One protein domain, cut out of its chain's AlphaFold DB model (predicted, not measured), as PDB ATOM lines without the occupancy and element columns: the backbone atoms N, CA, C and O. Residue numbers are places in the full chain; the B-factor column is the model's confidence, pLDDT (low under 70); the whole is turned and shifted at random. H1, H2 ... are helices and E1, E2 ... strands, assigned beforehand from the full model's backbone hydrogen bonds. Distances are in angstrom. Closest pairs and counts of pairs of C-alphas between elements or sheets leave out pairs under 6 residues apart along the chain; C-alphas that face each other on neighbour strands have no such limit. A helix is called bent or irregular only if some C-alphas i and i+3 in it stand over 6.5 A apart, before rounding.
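This is residues 2 to 119 of the 744 residues of an uncharacterized protein of Cavenderia fasciculata (strain SH3) (UniProt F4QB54). A tiny parallel sheet of two strands, E1 and E2, sits at one end of a helical body whose core is the hairpin of H2 and H3. H1 crosses H3 on one side of this hairpin, H4 and the short H5 pack on another side, and residues 33 to 40 of the long loop between H1 and H2 stick out. The 118 printed residues hold five named helices and two named strands, in the order E1, H1, H2, H3, E2, H4, H5, and the class is mostly helix. The whole is compact, with a radius of gyration of the C-alphas of 14.3 A and spans of 46 by 32 by 25 A.

E1, residues 6 to 8, and E2, residues 89 to 91, are parallel neighbours at 34 degrees, with N 8 and O 90 at 3.0 A and N 90 and O 6 at 3.2 A, both within hydrogen-bond range. H1, residues 18 to 32, H2, residues 51 to 64, and H3, residues 68 to 88, come between them, a strand-helix-strand unit, two parallel neighbour strands with helices between. H3 is the hub, touching three helices. H2 and H3 form a hairpin and touch, the closest C-alphas being those of Val 62 and Lys 71 at 5.5 A; they run opposite ways at a steep tilt of 37 degrees, only just past shallow. Residues 24 to 28 of H1 touch residues 69 to 74 of H3, about perpendicular at 76 degrees; the closest C-alphas, of Ala 28 and Gln 73, are 5.6 A apart. H4, residues 93 to 107, touches H2 at a steep tilt of 45 degrees, the same way, with the closest C-alphas, of Val 63 and Ser 98, 6.3 A apart. H5, residues 114 to 119, touches H3, the closest C-alphas being those of Asp 79 and Met 119 at 6.2 A. H1 and H4 are apart. Every O i to N i+4 pair is within hydrogen-bond range in H1, H2 and H5, against 15 of 17 in H3 and 10 of 11 in H4.

E1 begins at C-alpha 6, (10.477, -46.379, -3.202). H1 measures 21.3 A from first to last C-alpha, H2 19.8 A, H3 29.4 A and H4 21.5 A. H3 has a kink of 53 degrees near residue 82 and is irregular, with C-alphas 84 and 87 8.1 A apart. H5 ends at C-alpha 119, (32.243, -36.584, -2.891).

The two C-alphas farthest apart, of Ile 2 and Lys 110, are 47.8 A apart. The printed part has no cut, and the link from H1 to H2, 18 residues, is long. The mean pLDDT of the printed part is 71.7, and 43 residues are under 70, among them residues 2 to 12 and 34 to 49.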
ATOM      1  N   ILE A   2       0.438 -42.934   4.438       28.88
ATOM      2  CA  ILE A   2       1.559 -43.875   4.336       28.88
ATOM      3  C   ILE A   2       2.458 -43.328   3.222       28.88
ATOM      4  O   ILE A   2       2.057 -43.352   2.063       28.88
ATOM      5  N   GLN A   3       3.617 -42.758   3.562       34.12
ATOM      6  CA  GLN A   3       4.648 -42.471   2.562       34.12
ATOM      7  C   GLN A   3       5.219 -43.813   2.102       34.12
ATOM      8  O   GLN A   3       5.931 -44.483   2.848       34.12
ATOM      9  N   THR A   4       4.862 -44.236   0.891       39.44
ATOM     10  CA  THR A   4       5.513 -45.351   0.202       39.44
ATOM     11  C   THR A   4       6.939 -44.931  -0.128       39.44
ATOM     12  O   THR A   4       7.155 -44.118  -1.023       39.44
ATOM     13  N   THR A   5       7.905 -45.445   0.625       52.50
ATOM     14  CA  THR A   5       9.331 -45.346   0.305       52.50
ATOM     15  C   THR A   5       9.596 -46.226  -0.914       52.50
ATOM     16  O   THR A   5       9.370 -47.434  -0.868       52.50
ATOM     17  N   SER A   6      10.029 -45.633  -2.025       58.91
ATOM     18  CA  SER A   6      10.477 -46.379  -3.202       58.91
ATOM     19  C   SER A   6      11.910 -46.881  -2.983       58.91
ATOM     20  O   SER A   6      12.747 -46.193  -2.386       58.91
ATOM     21  N   THR A   7      12.187 -48.110  -3.426       64.12
ATOM     22  CA  THR A   7      13.517 -48.728  -3.339       64.12
ATOM     23  C   THR A   7      14.181 -48.720  -4.711       64.12
ATOM     24  O   THR A   7      13.632 -49.273  -5.663       64.12
ATOM     25  N   ILE A   8      15.377 -48.136  -4.815       65.56
ATOM     26  CA  ILE A   8      16.174 -48.118  -6.051       65.56
ATOM     27  C   ILE A   8      17.159 -49.297  -6.022       65.56
ATOM     28  O   ILE A   8      17.919 -49.456  -5.061       65.56
ATOM     29  N   ASN A   9      17.150 -50.139  -7.064       64.38
ATOM     30  CA  ASN A   9      17.974 -51.351  -7.162       64.38
ATOM     31  C   ASN A   9      18.988 -51.263  -8.323       64.38
ATOM     32  O   ASN A   9      18.668 -50.726  -9.386       64.38
ATOM     33  N   LEU A  10      20.192 -51.825  -8.145       63.16
ATOM     34  CA  LEU A  10      21.258 -51.855  -9.157       63.16
ATOM     35  C   LEU A  10      20.772 -52.513 -10.463       63.16
ATOM     36  O   LEU A  10      20.987 -51.978 -11.547       63.16
ATOM     37  N   ASN A  11      20.014 -53.610 -10.351       62.03
ATOM     38  CA  ASN A  11      19.447 -54.341 -11.495       62.03
ATOM     39  C   ASN A  11      18.338 -53.574 -12.237       62.03
ATOM     40  O   ASN A  11      17.887 -54.004 -13.294       62.03
ATOM     41  N   THR A  12      17.881 -52.451 -11.678       63.50
ATOM     42  CA  THR A  12      16.868 -51.566 -12.272       63.50
ATOM     43  C   THR A  12      17.449 -50.226 -12.720       63.50
ATOM     44  O   THR A  12      16.693 -49.339 -13.118       63.50
ATOM     45  N   LEU A  13      18.776 -50.051 -12.654       70.12
ATOM     46  CA  LEU A  13      19.420 -48.853 -13.179       70.12
ATOM     47  C   LEU A  13      19.220 -48.792 -14.693       70.12
ATOM     48  O   LEU A  13      19.632 -49.685 -15.434       70.12
ATOM     49  N   VAL A  14      18.572 -47.728 -15.153       72.00
ATOM     50  CA  VAL A  14      18.292 -47.524 -16.574       72.00
ATOM     51  C   VAL A  14      19.503 -46.841 -17.195       72.00
ATOM     52  O   VAL A  14      20.033 -45.885 -16.630       72.00
ATOM     53  N   ALA A  15      19.946 -47.300 -18.366       75.44
ATOM     54  CA  ALA A  15      20.986 -46.591 -19.099       75.44
ATOM     55  C   ALA A  15      20.494 -45.167 -19.447       75.44
ATOM     56  O   ALA A  15      19.358 -45.005 -19.910       75.44
ATOM     57  N   PRO A  16      21.310 -44.126 -19.228       79.44
ATOM     58  CA  PRO A  16      20.927 -42.761 -19.547       79.44
ATOM     59  C   PRO A  16      20.721 -42.583 -21.050       79.44
ATOM     60  O   PRO A  16      21.416 -43.180 -21.872       79.44
ATOM     61  N   SER A  17      19.788 -41.707 -21.420       78.06
ATOM     62  CA  SER A  17      19.619 -41.324 -22.823       78.06
ATOM     63  C   SER A  17      20.869 -40.608 -23.358       78.06
ATOM     64  O   SER A  17      21.547 -39.885 -22.625       78.06
ATOM     65  N   LEU A  18      21.149 -40.735 -24.662       75.62
ATOM     66  CA  LEU A  18      22.248 -40.006 -25.317       75.62
ATOM     67  C   LEU A  18      22.125 -38.484 -25.135       75.62
ATOM     68  O   LEU A  18      23.130 -37.793 -24.984       75.62
ATOM     69  N   ALA A  19      20.893 -37.967 -25.095       73.94
ATOM     70  CA  ALA A  19      20.626 -36.562 -24.812       73.94
ATOM     71  C   ALA A  19      21.094 -36.168 -23.401       73.94
ATOM     72  O   ALA A  19      21.733 -35.131 -23.240       73.94
ATOM     73  N   PHE A  20      20.840 -37.014 -22.398       77.69
ATOM     74  CA  PHE A  20      21.305 -36.796 -21.029       77.69
ATOM     75  C   PHE A  20      22.833 -36.858 -20.931       77.69
ATOM     76  O   PHE A  20      23.437 -35.960 -20.351       77.69
ATOM     77  N   ILE A  21      23.478 -37.845 -21.565       75.12
ATOM     78  CA  ILE A  21      24.950 -37.937 -21.610       75.12
ATOM     79  C   ILE A  21      25.552 -36.671 -22.240       75.12
ATOM     80  O   ILE A  21      26.463 -36.079 -21.665       75.12
ATOM     81  N   GLY A  22      24.995 -36.199 -23.361       71.88
ATOM     82  CA  GLY A  22      25.443 -34.968 -24.017       71.88
ATOM     83  C   GLY A  22      25.245 -33.705 -23.167       71.88
ATOM     84  O   GLY A  22      26.010 -32.749 -23.297       71.88
ATOM     85  N   VAL A  23      24.252 -33.684 -22.267       76.81
ATOM     86  CA  VAL A  23      24.107 -32.620 -21.259       76.81
ATOM     87  C   VAL A  23      25.236 -32.710 -20.232       76.81
ATOM     88  O   VAL A  23      25.896 -31.704 -19.991       76.81
ATOM     89  N   ILE A  24      25.516 -33.892 -19.676       76.88
ATOM     90  CA  ILE A  24      26.602 -34.079 -18.698       76.88
ATOM     91  C   ILE A  24      27.965 -33.706 -19.294       76.88
ATOM     92  O   ILE A  24      28.752 -33.027 -18.637       76.88
ATOM     93  N   GLU A  25      28.230 -34.083 -20.543       77.44
ATOM     94  CA  GLU A  25      29.476 -33.763 -21.243       77.44
ATOM     95  C   GLU A  25      29.656 -32.247 -21.429       77.44
ATOM     96  O   GLU A  25      30.701 -31.694 -21.077       77.44
ATOM     97  N   LYS A  26      28.612 -31.539 -21.886       78.00
ATOM     98  CA  LYS A  26      28.627 -30.067 -21.984       78.00
ATOM     99  C   LYS A  26      28.868 -29.411 -20.629       78.00
ATOM    100  O   LYS A  26      29.675 -28.491 -20.530       78.00
ATOM    101  N   LEU A  27      28.202 -29.909 -19.590       73.00
ATOM    102  CA  LEU A  27      28.345 -29.432 -18.218       73.00
ATOM    103  C   LEU A  27      29.762 -29.651 -17.673       73.00
ATOM    104  O   LEU A  27      30.292 -28.786 -16.973       73.00
ATOM    105  N   ALA A  28      30.398 -30.770 -18.019       71.69
ATOM    106  CA  ALA A  28      31.774 -31.052 -17.632       71.69
ATOM    107  C   ALA A  28      32.761 -30.087 -18.322       71.69
ATOM    108  O   ALA A  28      33.603 -29.484 -17.656       71.69
ATOM    109  N   ILE A  29      32.579 -29.843 -19.627       74.81
ATOM    110  CA  ILE A  29      33.376 -28.881 -20.410       74.81
ATOM    111  C   ILE A  29      33.193 -27.440 -19.896       74.81
ATOM    112  O   ILE A  29      34.151 -26.667 -19.832       74.81
ATOM    113  N   GLU A  30      31.969 -27.043 -19.538       72.12
ATOM    114  CA  GLU A  30      31.681 -25.711 -18.986       72.12
ATOM    115  C   GLU A  30      32.332 -25.499 -17.613       72.12
ATOM    116  O   GLU A  30      32.868 -24.417 -17.343       72.12
ATOM    117  N   ARG A  31      32.350 -26.538 -16.766       68.75
ATOM    118  CA  ARG A  31      32.993 -26.493 -15.448       68.75
ATOM    119  C   ARG A  31      34.509 -26.331 -15.552       68.75
ATOM    120  O   ARG A  31      35.073 -25.507 -14.830       68.75
ATOM    121  N   GLU A  32      35.164 -27.039 -16.472       68.12
ATOM    122  CA  GLU A  32      36.605 -26.872 -16.729       68.12
ATOM    123  C   GLU A  32      36.952 -25.452 -17.208       68.12
ATOM    124  O   GLU A  32      38.014 -24.917 -16.887       68.12
ATOM    125  N   LYS A  33      36.023 -24.782 -17.900       70.81
ATOM    126  CA  LYS A  33      36.200 -23.422 -18.433       70.81
ATOM    127  C   LYS A  33      35.936 -22.288 -17.421       70.81
ATOM    128  O   LYS A  33      35.951 -21.121 -17.818       70.81
ATOM    129  N   LYS A  34      35.720 -22.585 -16.126       57.25
ATOM    130  CA  LYS A  34      35.533 -21.614 -15.011       57.25
ATOM    131  C   LYS A  34      34.465 -20.519 -15.238       57.25
ATOM    132  O   LYS A  34      34.511 -19.474 -14.591       57.25
ATOM    133  N   LYS A  35      33.473 -20.726 -16.111       51.06
ATOM    134  CA  LYS A  35      32.385 -19.760 -16.360       51.06
ATOM    135  C   LYS A  35      31.026 -20.383 -16.050       51.06
ATOM    136  O   LYS A  35      30.420 -20.931 -16.958       51.06
ATOM    137  N   THR A  36      30.558 -20.274 -14.799       50.41
ATOM    138  CA  THR A  36      29.162 -19.973 -14.360       50.41
ATOM    139  C   THR A  36      28.806 -20.514 -12.962       50.41
ATOM    140  O   THR A  36      29.471 -21.384 -12.403       50.41
ATOM    141  N   ASN A  37      27.754 -19.910 -12.391       50.94
ATOM    142  CA  ASN A  37      27.161 -20.136 -11.069       50.94
ATOM    143  C   ASN A  37      26.724 -21.596 -10.839       50.94
ATOM    144  O   ASN A  37      25.924 -22.137 -11.601       50.94
ATOM    145  N   LYS A  38      27.172 -22.190  -9.725       53.84
ATOM    146  CA  LYS A  38      26.947 -23.596  -9.329       53.84
ATOM    147  C   LYS A  38      25.469 -23.984  -9.112       53.84
ATOM    148  O   LYS A  38      25.165 -25.176  -9.048       53.84
ATOM    149  N   ASP A  39      24.549 -23.022  -9.013       47.62
ATOM    150  CA  ASP A  39      23.154 -23.257  -8.600       47.62
ATOM    151  C   ASP A  39      22.122 -23.343  -9.730       47.62
ATOM    152  O   ASP A  39      21.069 -23.938  -9.534       47.62
ATOM    153  N   ALA A  40      22.442 -22.887 -10.944       51.78
ATOM    154  CA  ALA A  40      21.536 -22.986 -12.100       51.78
ATOM    155  C   ALA A  40      21.578 -24.358 -12.819       51.78
ATOM    156  O   ALA A  40      20.912 -24.560 -13.832       51.78
ATOM    157  N   MET A  41      22.420 -25.283 -12.340       55.38
ATOM    158  CA  MET A  41      22.824 -26.498 -13.065       55.38
ATOM    159  C   MET A  41      21.854 -27.677 -12.869       55.38
ATOM    160  O   MET A  41      21.616 -28.428 -13.809       55.38
ATOM    161  N   ILE A  42      21.272 -27.816 -11.671       55.16
ATOM    162  CA  ILE A  42      20.310 -28.883 -11.336       55.16
ATOM    163  C   ILE A  42      18.921 -28.564 -11.893       55.16
ATOM    164  O   ILE A  42      18.278 -29.423 -12.484       55.16
ATOM    165  N   THR A  43      18.513 -27.298 -11.828       54.84
ATOM    166  CA  THR A  43      17.221 -26.813 -12.335       54.84
ATOM    167  C   THR A  43      17.047 -26.982 -13.847       54.84
ATOM    168  O   THR A  43      15.918 -26.978 -14.321       54.84
ATOM    169  N   LYS A  44      18.132 -27.154 -14.622       56.56
ATOM    170  CA  LYS A  44      18.070 -27.471 -16.064       56.56
ATOM    171  C   LYS A  44      17.829 -28.952 -16.370       56.56
ATOM    172  O   LYS A  44      17.450 -29.269 -17.490       56.56
ATOM    173  N   ILE A  45      18.110 -29.840 -15.418       57.31
ATOM    174  CA  ILE A  45      17.955 -31.294 -15.569       57.31
ATOM    175  C   ILE A  45      16.540 -31.734 -15.138       57.31
ATOM    176  O   ILE A  45      16.111 -32.843 -15.440       57.31
ATOM    177  N   GLU A  46      15.796 -30.857 -14.462       53.97
ATOM    178  CA  GLU A  46      14.547 -31.189 -13.783       53.97
ATOM    179  C   GLU A  46      13.295 -30.750 -14.540       53.97
ATOM    180  O   GLU A  46      12.961 -29.568 -14.577       53.97
ATOM    181  N   ASP A  47      12.522 -31.733 -15.001       57.44
ATOM    182  CA  ASP A  47      11.065 -31.621 -15.052       57.44
ATOM    183  C   ASP A  47      10.474 -32.203 -13.755       57.44
ATOM    184  O   ASP A  47      10.912 -33.250 -13.257       57.44
ATOM    185  N   LYS A  48       9.472 -31.524 -13.177       52.84
ATOM    186  CA  LYS A  48       8.787 -31.960 -11.945       52.84
ATOM    187  C   LYS A  48       8.287 -33.407 -12.101       52.84
ATOM    188  O   LYS A  48       7.362 -33.650 -12.866       52.84
ATOM    189  N   GLY A  49       8.866 -34.346 -11.345       59.78
ATOM    190  CA  GLY A  49       8.434 -35.753 -11.288       59.78
ATOM    191  C   GLY A  49       9.434 -36.803 -11.796       59.78
ATOM    192  O   GLY A  49       9.151 -37.987 -11.654       59.78
ATOM    193  N   GLN A  50      10.602 -36.421 -12.335       70.56
ATOM    194  CA  GLN A  50      11.618 -37.374 -12.843       70.56
ATOM    195  C   GLN A  50      12.826 -37.604 -11.908       70.56
ATOM    196  O   GLN A  50      13.858 -38.116 -12.337       70.56
ATOM    197  N   GLN A  51      12.717 -37.252 -10.626       74.44
ATOM    198  CA  GLN A  51      13.835 -37.292  -9.667       74.44
ATOM    199  C   GLN A  51      14.482 -38.684  -9.542       74.44
ATOM    200  O   GLN A  51      15.706 -38.797  -9.584       74.44
ATOM    201  N   GLU A  52      13.678 -39.749  -9.470       72.00
ATOM    202  CA  GLU A  52      14.179 -41.132  -9.392       72.00
ATOM    203  C   GLU A  52      14.937 -41.558 -10.655       72.00
ATOM    204  O   GLU A  52      15.958 -42.240 -10.570       72.00
ATOM    205  N   VAL A  53      14.474 -41.123 -11.832       77.12
ATOM    206  CA  VAL A  53      15.112 -41.429 -13.122       77.12
ATOM    207  C   VAL A  53      16.459 -40.722 -13.225       77.12
ATOM    208  O   VAL A  53      17.450 -41.340 -13.607       77.12
ATOM    209  N   VAL A  54      16.523 -39.451 -12.818       78.25
ATOM    210  CA  VAL A  54      17.771 -38.675 -12.795       78.25
ATOM    211  C   VAL A  54      18.776 -39.281 -11.812       78.25
ATOM    212  O   VAL A  54      19.942 -39.445 -12.169       78.25
ATOM    213  N   LEU A  55      18.344 -39.675 -10.609       80.06
ATOM    214  CA  LEU A  55      19.205 -40.364  -9.638       80.06
ATOM    215  C   LEU A  55      19.702 -41.714 -10.176       80.06
ATOM    216  O   LEU A  55      20.889 -42.009 -10.062       80.06
ATOM    217  N   SER A  56      18.829 -42.498 -10.813       80.38
ATOM    218  CA  SER A  56      19.174 -43.774 -11.454       80.38
ATOM    219  C   SER A  56      20.209 -43.594 -12.572       80.38
ATOM    220  O   SER A  56      21.223 -44.291 -12.605       80.38
ATOM    221  N   TRP A  57      20.034 -42.594 -13.440       84.62
ATOM    222  CA  TRP A  57      20.993 -42.263 -14.498       84.62
ATOM    223  C   TRP A  57      22.339 -41.786 -13.957       84.62
ATOM    224  O   TRP A  57      23.385 -42.191 -14.464       84.62
ATOM    225  N   LEU A  58      22.337 -40.944 -12.921       85.75
ATOM    226  CA  LEU A  58      23.568 -40.486 -12.280       85.75
ATOM    227  C   LEU A  58      24.302 -41.644 -11.594       85.75
ATOM    228  O   LEU A  58      25.509 -41.772 -11.777       85.75
ATOM    229  N   LEU A  59      23.590 -42.526 -10.887       84.00
ATOM    230  CA  LEU A  59      24.158 -43.747 -10.307       84.00
ATOM    231  C   LEU A  59      24.757 -44.657 -11.384       84.00
ATOM    232  O   LEU A  59      25.895 -45.100 -11.239       84.00
ATOM    233  N   TYR A  60      24.039 -44.876 -12.489       85.00
ATOM    234  CA  TYR A  60      24.541 -45.657 -13.619       85.00
ATOM    235  C   TYR A  60      25.844 -45.075 -14.172       85.00
ATOM    236  O   TYR A  60      26.801 -45.814 -14.392       85.00
ATOM    237  N   LEU A  61      25.911 -43.754 -14.372       85.31
ATOM    238  CA  LEU A  61      27.121 -43.099 -14.871       85.31
ATOM    239  C   LEU A  61      28.278 -43.174 -13.871       85.31
ATOM    240  O   LEU A  61      29.414 -43.387 -14.278       85.31
ATOM    241  N   VAL A  62      28.025 -43.043 -12.568       86.12
ATOM    242  CA  VAL A  62      29.090 -43.163 -11.560       86.12
ATOM    243  C   VAL A  62      29.644 -44.589 -11.494       86.12
ATOM    244  O   VAL A  62      30.853 -44.756 -11.344       86.12
ATOM    245  N   VAL A  63      28.799 -45.611 -11.638       84.25
ATOM    246  CA  VAL A  63      29.230 -47.015 -11.559       84.25
ATOM    247  C   VAL A  63      29.873 -47.488 -12.867       84.25
ATOM    248  O   VAL A  63      30.969 -48.043 -12.837       84.25
ATOM    249  N   ASN A  64      29.236 -47.227 -14.011       83.88
ATOM    250  CA  ASN A  64      29.562 -47.877 -15.286       83.88
ATOM    251  C   ASN A  64      30.294 -46.984 -16.301       83.88
ATOM    252  O   ASN A  64      30.732 -47.486 -17.333       83.88
ATOM    253  N   CYS A  65      30.417 -45.668 -16.083       83.12
ATOM    254  CA  CYS A  65      31.086 -44.803 -17.059       83.12
ATOM    255  C   CYS A  65      32.615 -44.944 -16.984       83.12
ATOM    256  O   CYS A  65      33.219 -44.769 -15.921       83.12
ATOM    257  N   GLU A  66      33.240 -45.200 -18.134       80.50
ATOM    258  CA  GLU A  66      34.701 -45.274 -18.287       80.50
ATOM    259  C   GLU A  66      35.340 -43.902 -18.575       80.50
ATOM    260  O   GLU A  66      36.531 -43.699 -18.341       80.50
ATOM    261  N   LEU A  67      34.554 -42.927 -19.048       81.81
ATOM    262  CA  LEU A  67      35.039 -41.584 -19.374       81.81
ATOM    263  C   LEU A  67      35.204 -40.747 -18.099       81.81
ATOM    264  O   LEU A  67      34.221 -40.302 -17.504       81.81
ATOM    265  N   SER A  68      36.452 -40.488 -17.701       78.12
ATOM    266  CA  SER A  68      36.796 -39.829 -16.431       78.12
ATOM    267  C   SER A  68      36.137 -38.457 -16.243       78.12
ATOM    268  O   SER A  68      35.641 -38.160 -15.157       78.12
ATOM    269  N   THR A  69      36.065 -37.632 -17.290       78.19
ATOM    270  CA  THR A  69      35.467 -36.287 -17.242       78.19
ATOM    271  C   THR A  69      33.959 -36.340 -16.977       78.19
ATOM    272  O   THR A  69      33.446 -35.606 -16.129       78.19
ATOM    273  N   ILE A  70      33.252 -37.259 -17.646       78.88
ATOM    274  CA  ILE A  70      31.816 -37.497 -17.439       78.88
ATOM    275  C   ILE A  70      31.596 -38.078 -16.045       78.88
ATOM    276  O   ILE A  70      30.777 -37.559 -15.295       78.88
ATOM    277  N   LYS A  71      32.392 -39.079 -15.652       83.56
ATOM    278  CA  LYS A  71      32.320 -39.719 -14.335       83.56
ATOM    279  C   LYS A  71      32.497 -38.715 -13.191       83.56
ATOM    280  O   LYS A  71      31.672 -38.689 -12.281       83.56
ATOM    281  N   LYS A  72      33.501 -37.830 -13.255       81.94
ATOM    282  CA  LYS A  72      33.732 -36.764 -12.256       81.94
ATOM    283  C   LYS A  72      32.548 -35.808 -12.143       81.94
ATOM    284  O   LYS A  72      32.132 -35.459 -11.036       81.94
ATOM    285  N   GLN A  73      31.984 -35.397 -13.276       83.31
ATOM    286  CA  GLN A  73      30.823 -34.513 -13.279       83.31
ATOM    287  C   GLN A  73      29.564 -35.226 -12.762       83.31
ATOM    288  O   GLN A  73      28.796 -34.628 -12.011       83.31
ATOM    289  N   SER A  74      29.382 -36.506 -13.090       85.94
ATOM    290  CA  SER A  74      28.304 -37.342 -12.558       85.94
ATOM    291  C   SER A  74      28.415 -37.541 -11.048       85.94
ATOM    292  O   SER A  74      27.399 -37.423 -10.375       85.94
ATOM    293  N   ILE A  75      29.619 -37.752 -10.496       86.25
ATOM    294  CA  ILE A  75      29.852 -37.825  -9.040       86.25
ATOM    295  C   ILE A  75      29.393 -36.529  -8.363       86.25
ATOM    296  O   ILE A  75      28.632 -36.565  -7.399       86.25
ATOM    297  N   TYR A  76      29.802 -35.376  -8.895       85.25
ATOM    298  CA  TYR A  76      29.409 -34.077  -8.345       85.25
ATOM    299  C   TYR A  76      27.893 -33.857  -8.363       85.25
ATOM    300  O   TYR A  76      27.307 -33.408  -7.377       85.25
ATOM    301  N   LEU A  77      27.254 -34.158  -9.495       85.00
ATOM    302  CA  LEU A  77      25.813 -33.998  -9.647       85.00
ATOM    303  C   LEU A  77      25.045 -34.990  -8.770       85.00
ATOM    304  O   LEU A  77      24.026 -34.608  -8.201       85.00
ATOM    305  N   LEU A  78      25.550 -36.218  -8.613       87.25
ATOM    306  CA  LEU A  78      24.962 -37.228  -7.740       87.25
ATOM    307  C   LEU A  78      25.018 -36.802  -6.272       87.25
ATOM    308  O   LEU A  78      23.989 -36.853  -5.607       87.25
ATOM    309  N   ASP A  79      26.168 -36.332  -5.777       85.69
ATOM    310  CA  ASP A  79      26.287 -35.828  -4.399       85.69
ATOM    311  C   ASP A  79      25.284 -34.694  -4.134       85.69
ATOM    312  O   ASP A  79      24.525 -34.722  -3.163       85.69
ATOM    313  N   LYS A  80      25.209 -33.719  -5.050       83.50
ATOM    314  CA  LYS A  80      24.294 -32.578  -4.915       83.50
ATOM    315  C   LYS A  80      22.820 -33.010  -4.980       83.50
ATOM    316  O   LYS A  80      22.007 -32.528  -4.187       83.50
ATOM    317  N   ALA A  81      22.474 -33.926  -5.886       82.06
ATOM    318  CA  ALA A  81      21.123 -34.470  -6.009       82.06
ATOM    319  C   ALA A  81      20.721 -35.275  -4.764       82.06
ATOM    320  O   ALA A  81      19.648 -35.049  -4.211       82.06
ATOM    321  N   LEU A  82      21.597 -36.146  -4.256       82.06
ATOM    322  CA  LEU A  82      21.347 -36.920  -3.038       82.06
ATOM    323  C   LEU A  82      21.187 -36.031  -1.801       82.06
ATOM    324  O   LEU A  82      20.315 -36.291  -0.981       82.06
ATOM    325  N   ARG A  83      21.945 -34.937  -1.675       80.62
ATOM    326  CA  ARG A  83      21.755 -33.968  -0.576       80.62
ATOM    327  C   ARG A  83      20.404 -33.253  -0.630       80.62
ATOM    328  O   ARG A  83      19.895 -32.845   0.408       80.62
ATOM    329  N   THR A  84      19.841 -33.094  -1.825       78.44
ATOM    330  CA  THR A  84      18.580 -32.372  -2.038       78.44
ATOM    331  C   THR A  84      17.368 -33.308  -1.932       78.44
ATOM    332  O   THR A  84      16.331 -32.905  -1.412       78.44
ATOM    333  N   TYR A  85      17.505 -34.564  -2.375       73.12
ATOM    334  CA  TYR A  85      16.392 -35.512  -2.551       73.12
ATOM    335  C   TYR A  85      16.503 -36.804  -1.726       73.12
ATOM    336  O   TYR A  85      15.546 -37.570  -1.641       73.12
ATOM    337  N   GLY A  86      17.657 -37.081  -1.116       62.47
ATOM    338  CA  GLY A  86      18.014 -38.407  -0.599       62.47
ATOM    339  C   GLY A  86      17.212 -38.907   0.603       62.47
ATOM    340  O   GLY A  86      17.278 -40.091   0.908       62.47
ATOM    341  N   THR A  87      16.420 -38.065   1.267       58.66
ATOM    342  CA  THR A  87      15.654 -38.462   2.462       58.66
ATOM    343  C   THR A  87      14.427 -39.333   2.165       58.66
ATOM    344  O   THR A  87      13.843 -39.875   3.102       58.66
ATOM    345  N   ALA A  88      14.031 -39.497   0.895       56.59
ATOM    346  CA  ALA A  88      12.800 -40.193   0.500       56.59
ATOM    347  C   ALA A  88      12.989 -41.635  -0.024       56.59
ATOM    348  O   ALA A  88      11.991 -42.323  -0.252       56.59
ATOM    349  N   HIS A  89      14.228 -42.110  -0.210       64.56
ATOM    350  CA  HIS A  89      14.512 -43.368  -0.918       64.56
ATOM    351  C   HIS A  89      15.353 -44.343  -0.088       64.56
ATOM    352  O   HIS A  89      16.264 -43.943   0.634       64.56
ATOM    353  N   THR A  90      15.074 -45.643  -0.233       65.06
ATOM    354  CA  THR A  90      15.949 -46.718   0.266       65.06
ATOM    355  C   THR A  90      16.762 -47.293  -0.890       65.06
ATOM    356  O   THR A  90      16.238 -47.525  -1.978       65.06
ATOM    357  N   TYR A  91      18.055 -47.520  -0.674       69.50
ATOM    358  CA  TYR A  91      18.958 -48.034  -1.705       69.50
ATOM    359  C   TYR A  91      19.364 -49.473  -1.391       69.50
ATOM    360  O   TYR A  91      19.557 -49.836  -0.228       69.50
ATOM    361  N   ASN A  92      19.478 -50.305  -2.429       71.62
ATOM    362  CA  ASN A  92      19.992 -51.666  -2.278       71.62
ATOM    363  C   ASN A  92      21.500 -51.652  -1.940       71.62
ATOM    364  O   ASN A  92      22.248 -50.789  -2.404       71.62
ATOM    365  N   GLN A  93      21.948 -52.643  -1.171       74.50
ATOM    366  CA  GLN A  93      23.341 -52.868  -0.790       74.50
ATOM    367  C   GLN A  93      24.272 -52.992  -2.005       74.50
ATOM    368  O   GLN A  93      25.376 -52.459  -1.962       74.50
ATOM    369  N   ASP A  94      23.808 -53.588  -3.108       79.94
ATOM    370  CA  ASP A  94      24.599 -53.735  -4.340       79.94
ATOM    371  C   ASP A  94      25.032 -52.377  -4.927       79.94
ATOM    372  O   ASP A  94      26.112 -52.254  -5.508       79.94
ATOM    373  N   ILE A  95      24.212 -51.329  -4.752       81.38
ATOM    374  CA  ILE A  95      24.559 -49.960  -5.163       81.38
ATOM    375  C   ILE A  95      25.678 -49.423  -4.275       81.38
ATOM    376  O   ILE A  95      26.642 -48.857  -4.783       81.38
ATOM    377  N   VAL A  96      25.583 -49.624  -2.961       82.81
ATOM    378  CA  VAL A  96      26.601 -49.162  -2.009       82.81
ATOM    379  C   VAL A  96      27.925 -49.889  -2.225       82.81
ATOM    380  O   VAL A  96      28.964 -49.238  -2.282       82.81
ATOM    381  N   GLU A  97      27.895 -51.203  -2.442       84.94
ATOM    382  CA  GLU A  97      29.084 -51.984  -2.791       84.94
ATOM    383  C   GLU A  97      29.694 -51.521  -4.121       84.94
ATOM    384  O   GLU A  97      30.907 -51.350  -4.219       84.94
ATOM    385  N   SER A  98      28.866 -51.222  -5.127       86.50
ATOM    386  CA  SER A  98      29.339 -50.702  -6.414       86.50
ATOM    387  C   SER A  98      30.019 -49.337  -6.272       86.50
ATOM    388  O   SER A  98      31.114 -49.140  -6.794       86.50
ATOM    389  N   ILE A  99      29.417 -48.399  -5.533       86.75
ATOM    390  CA  ILE A  99      30.014 -47.079  -5.274       86.75
ATOM    391  C   ILE A  99      31.290 -47.209  -4.431       86.75
ATOM    392  O   ILE A  99      32.278 -46.526  -4.709       86.75
ATOM    393  N   PHE A 100      31.312 -48.114  -3.451       87.50
ATOM    394  CA  PHE A 100      32.505 -48.413  -2.663       87.50
ATOM    395  C   PHE A 100      33.637 -48.966  -3.541       87.50
ATOM    396  O   PHE A 100      34.765 -48.483  -3.476       87.50
ATOM    397  N   ASN A 101      33.342 -49.899  -4.448       87.31
ATOM    398  CA  ASN A 101      34.321 -50.432  -5.398       87.31
ATOM    399  C   ASN A 101      34.828 -49.358  -6.375       87.31
ATOM    400  O   ASN A 101      36.017 -49.335  -6.709       87.31
ATOM    401  N   VAL A 102      33.966 -48.425  -6.798       86.19
ATOM    402  CA  VAL A 102      34.393 -47.241  -7.560       86.19
ATOM    403  C   VAL A 102      35.365 -46.406  -6.729       86.19
ATOM    404  O   VAL A 102      36.434 -46.067  -7.223       86.19
ATOM    405  N   LEU A 103      35.063 -46.126  -5.462       86.19
ATOM    406  CA  LEU A 103      35.950 -45.365  -4.580       86.19
ATOM    407  C   LEU A 103      37.329 -46.031  -4.415       86.19
ATOM    408  O   LEU A 103      38.349 -45.358  -4.564       86.19
ATOM    409  N   ILE A 104      37.372 -47.348  -4.188       85.44
ATOM    410  CA  ILE A 104      38.628 -48.103  -4.058       85.44
ATOM    411  C   ILE A 104      39.420 -48.120  -5.375       85.44
ATOM    412  O   ILE A 104      40.627 -47.878  -5.372       85.44
ATOM    413  N   SER A 105      38.760 -48.361  -6.512       82.25
ATOM    414  CA  SER A 105      39.425 -48.428  -7.825       82.25
ATOM    415  C   SER A 105      39.951 -47.075  -8.311       82.25
ATOM    416  O   SER A 105      41.032 -47.015  -8.897       82.25
ATOM    417  N   THR A 106      39.239 -45.983  -8.018       75.44
ATOM    418  CA  THR A 106      39.626 -44.612  -8.401       75.44
ATOM    419  C   THR A 106      40.940 -44.187  -7.727       75.44
ATOM    420  O   THR A 106      41.727 -43.448  -8.305       75.44
ATOM    421  N   ASN A 107      41.242 -44.710  -6.535       68.25
ATOM    422  CA  ASN A 107      42.458 -44.370  -5.791       68.25
ATOM    423  C   ASN A 107      43.748 -44.980  -6.373       68.25
ATOM    424  O   ASN A 107      44.835 -44.439  -6.185       68.25
ATOM    425  N   ASN A 108      43.649 -46.086  -7.116       62.25
ATOM    426  CA  ASN A 108      44.817 -46.688  -7.769       62.25
ATOM    427  C   ASN A 108      45.320 -45.849  -8.963       62.25
ATOM    428  O   ASN A 108      46.461 -46.015  -9.398       62.25
ATOM    429  N   ASN A 109      44.506 -44.916  -9.467       59.12
ATOM    430  CA  ASN A 109      44.876 -43.997 -10.537       59.12
ATOM    431  C   ASN A 109      45.329 -42.650  -9.950       59.12
ATOM    432  O   ASN A 109      44.511 -41.830  -9.547       59.12
ATOM    433  N   LYS A 110      46.640 -42.370  -9.986       54.25
ATOM    434  CA  LYS A 110      47.288 -41.133  -9.475       54.25
ATOM    435  C   LYS A 110      46.766 -39.792 -10.048       54.25
ATOM    436  O   LYS A 110      47.277 -38.743  -9.672       54.25
ATOM    437  N   ASN A 111      45.791 -39.810 -10.959       53.31
ATOM    438  CA  ASN A 111      45.275 -38.641 -11.681       53.31
ATOM    439  C   ASN A 111      43.893 -38.157 -11.195       53.31
ATOM    440  O   ASN A 111      43.364 -37.181 -11.741       53.31
ATOM    441  N   ASP A 112      43.285 -38.814 -10.207       57.50
ATOM    442  CA  ASP A 112      41.990 -38.400  -9.666       57.50
ATOM    443  C   ASP A 112      42.138 -37.526  -8.417       57.50
ATOM    444  O   ASP A 112      42.985 -37.761  -7.561       57.50
ATOM    445  N   SER A 113      41.355 -36.443  -8.361       63.50
ATOM    446  CA  SER A 113      41.488 -35.402  -7.343       63.50
ATOM    447  C   SER A 113      40.857 -35.823  -6.014       63.50
ATOM    448  O   SER A 113      39.801 -36.462  -5.996       63.50
ATOM    449  N   ASP A 114      41.437 -35.357  -4.901       69.19
ATOM    450  CA  ASP A 114      40.886 -35.489  -3.537       69.19
ATOM    451  C   ASP A 114      39.402 -35.074  -3.440       69.19
ATOM    452  O   ASP A 114      38.639 -35.585  -2.616       69.19
ATOM    453  N   GLU A 115      38.962 -34.169  -4.321       76.69
ATOM    454  CA  GLU A 115      37.576 -33.710  -4.431       76.69
ATOM    455  C   GLU A 115      36.609 -34.848  -4.815       76.69
ATOM    456  O   GLU A 115      35.549 -34.978  -4.203       76.69
ATOM    457  N   SER A 116      36.967 -35.715  -5.774       79.38
ATOM    458  CA  SER A 116      36.109 -36.838  -6.192       79.38
ATOM    459  C   SER A 116      35.992 -37.910  -5.110       79.38
ATOM    460  O   SER A 116      34.901 -38.436  -4.896       79.38
ATOM    461  N   GLN A 117      37.077 -38.191  -4.381       81.44
ATOM    462  CA  GLN A 117      37.042 -39.115  -3.242       81.44
ATOM    463  C   GLN A 117      36.138 -38.587  -2.125       81.44
ATOM    464  O   GLN A 117      35.289 -39.315  -1.615       81.44
ATOM    465  N   THR A 118      36.271 -37.302  -1.790       83.75
ATOM    466  CA  THR A 118      35.447 -36.650  -0.763       83.75
ATOM    467  C   THR A 118      33.959 -36.700  -1.127       83.75
ATOM    468  O   THR A 118      33.119 -36.992  -0.276       83.75
ATOM    469  N   MET A 119      33.622 -36.475  -2.401       84.31
ATOM    470  CA  MET A 119      32.243 -36.584  -2.891       84.31
ATOM    471  C   MET A 119      31.725 -38.023  -2.857       84.31
ATOM    472  O   MET A 119      30.586 -38.239  -2.461       84.31
TER     473      MET A 119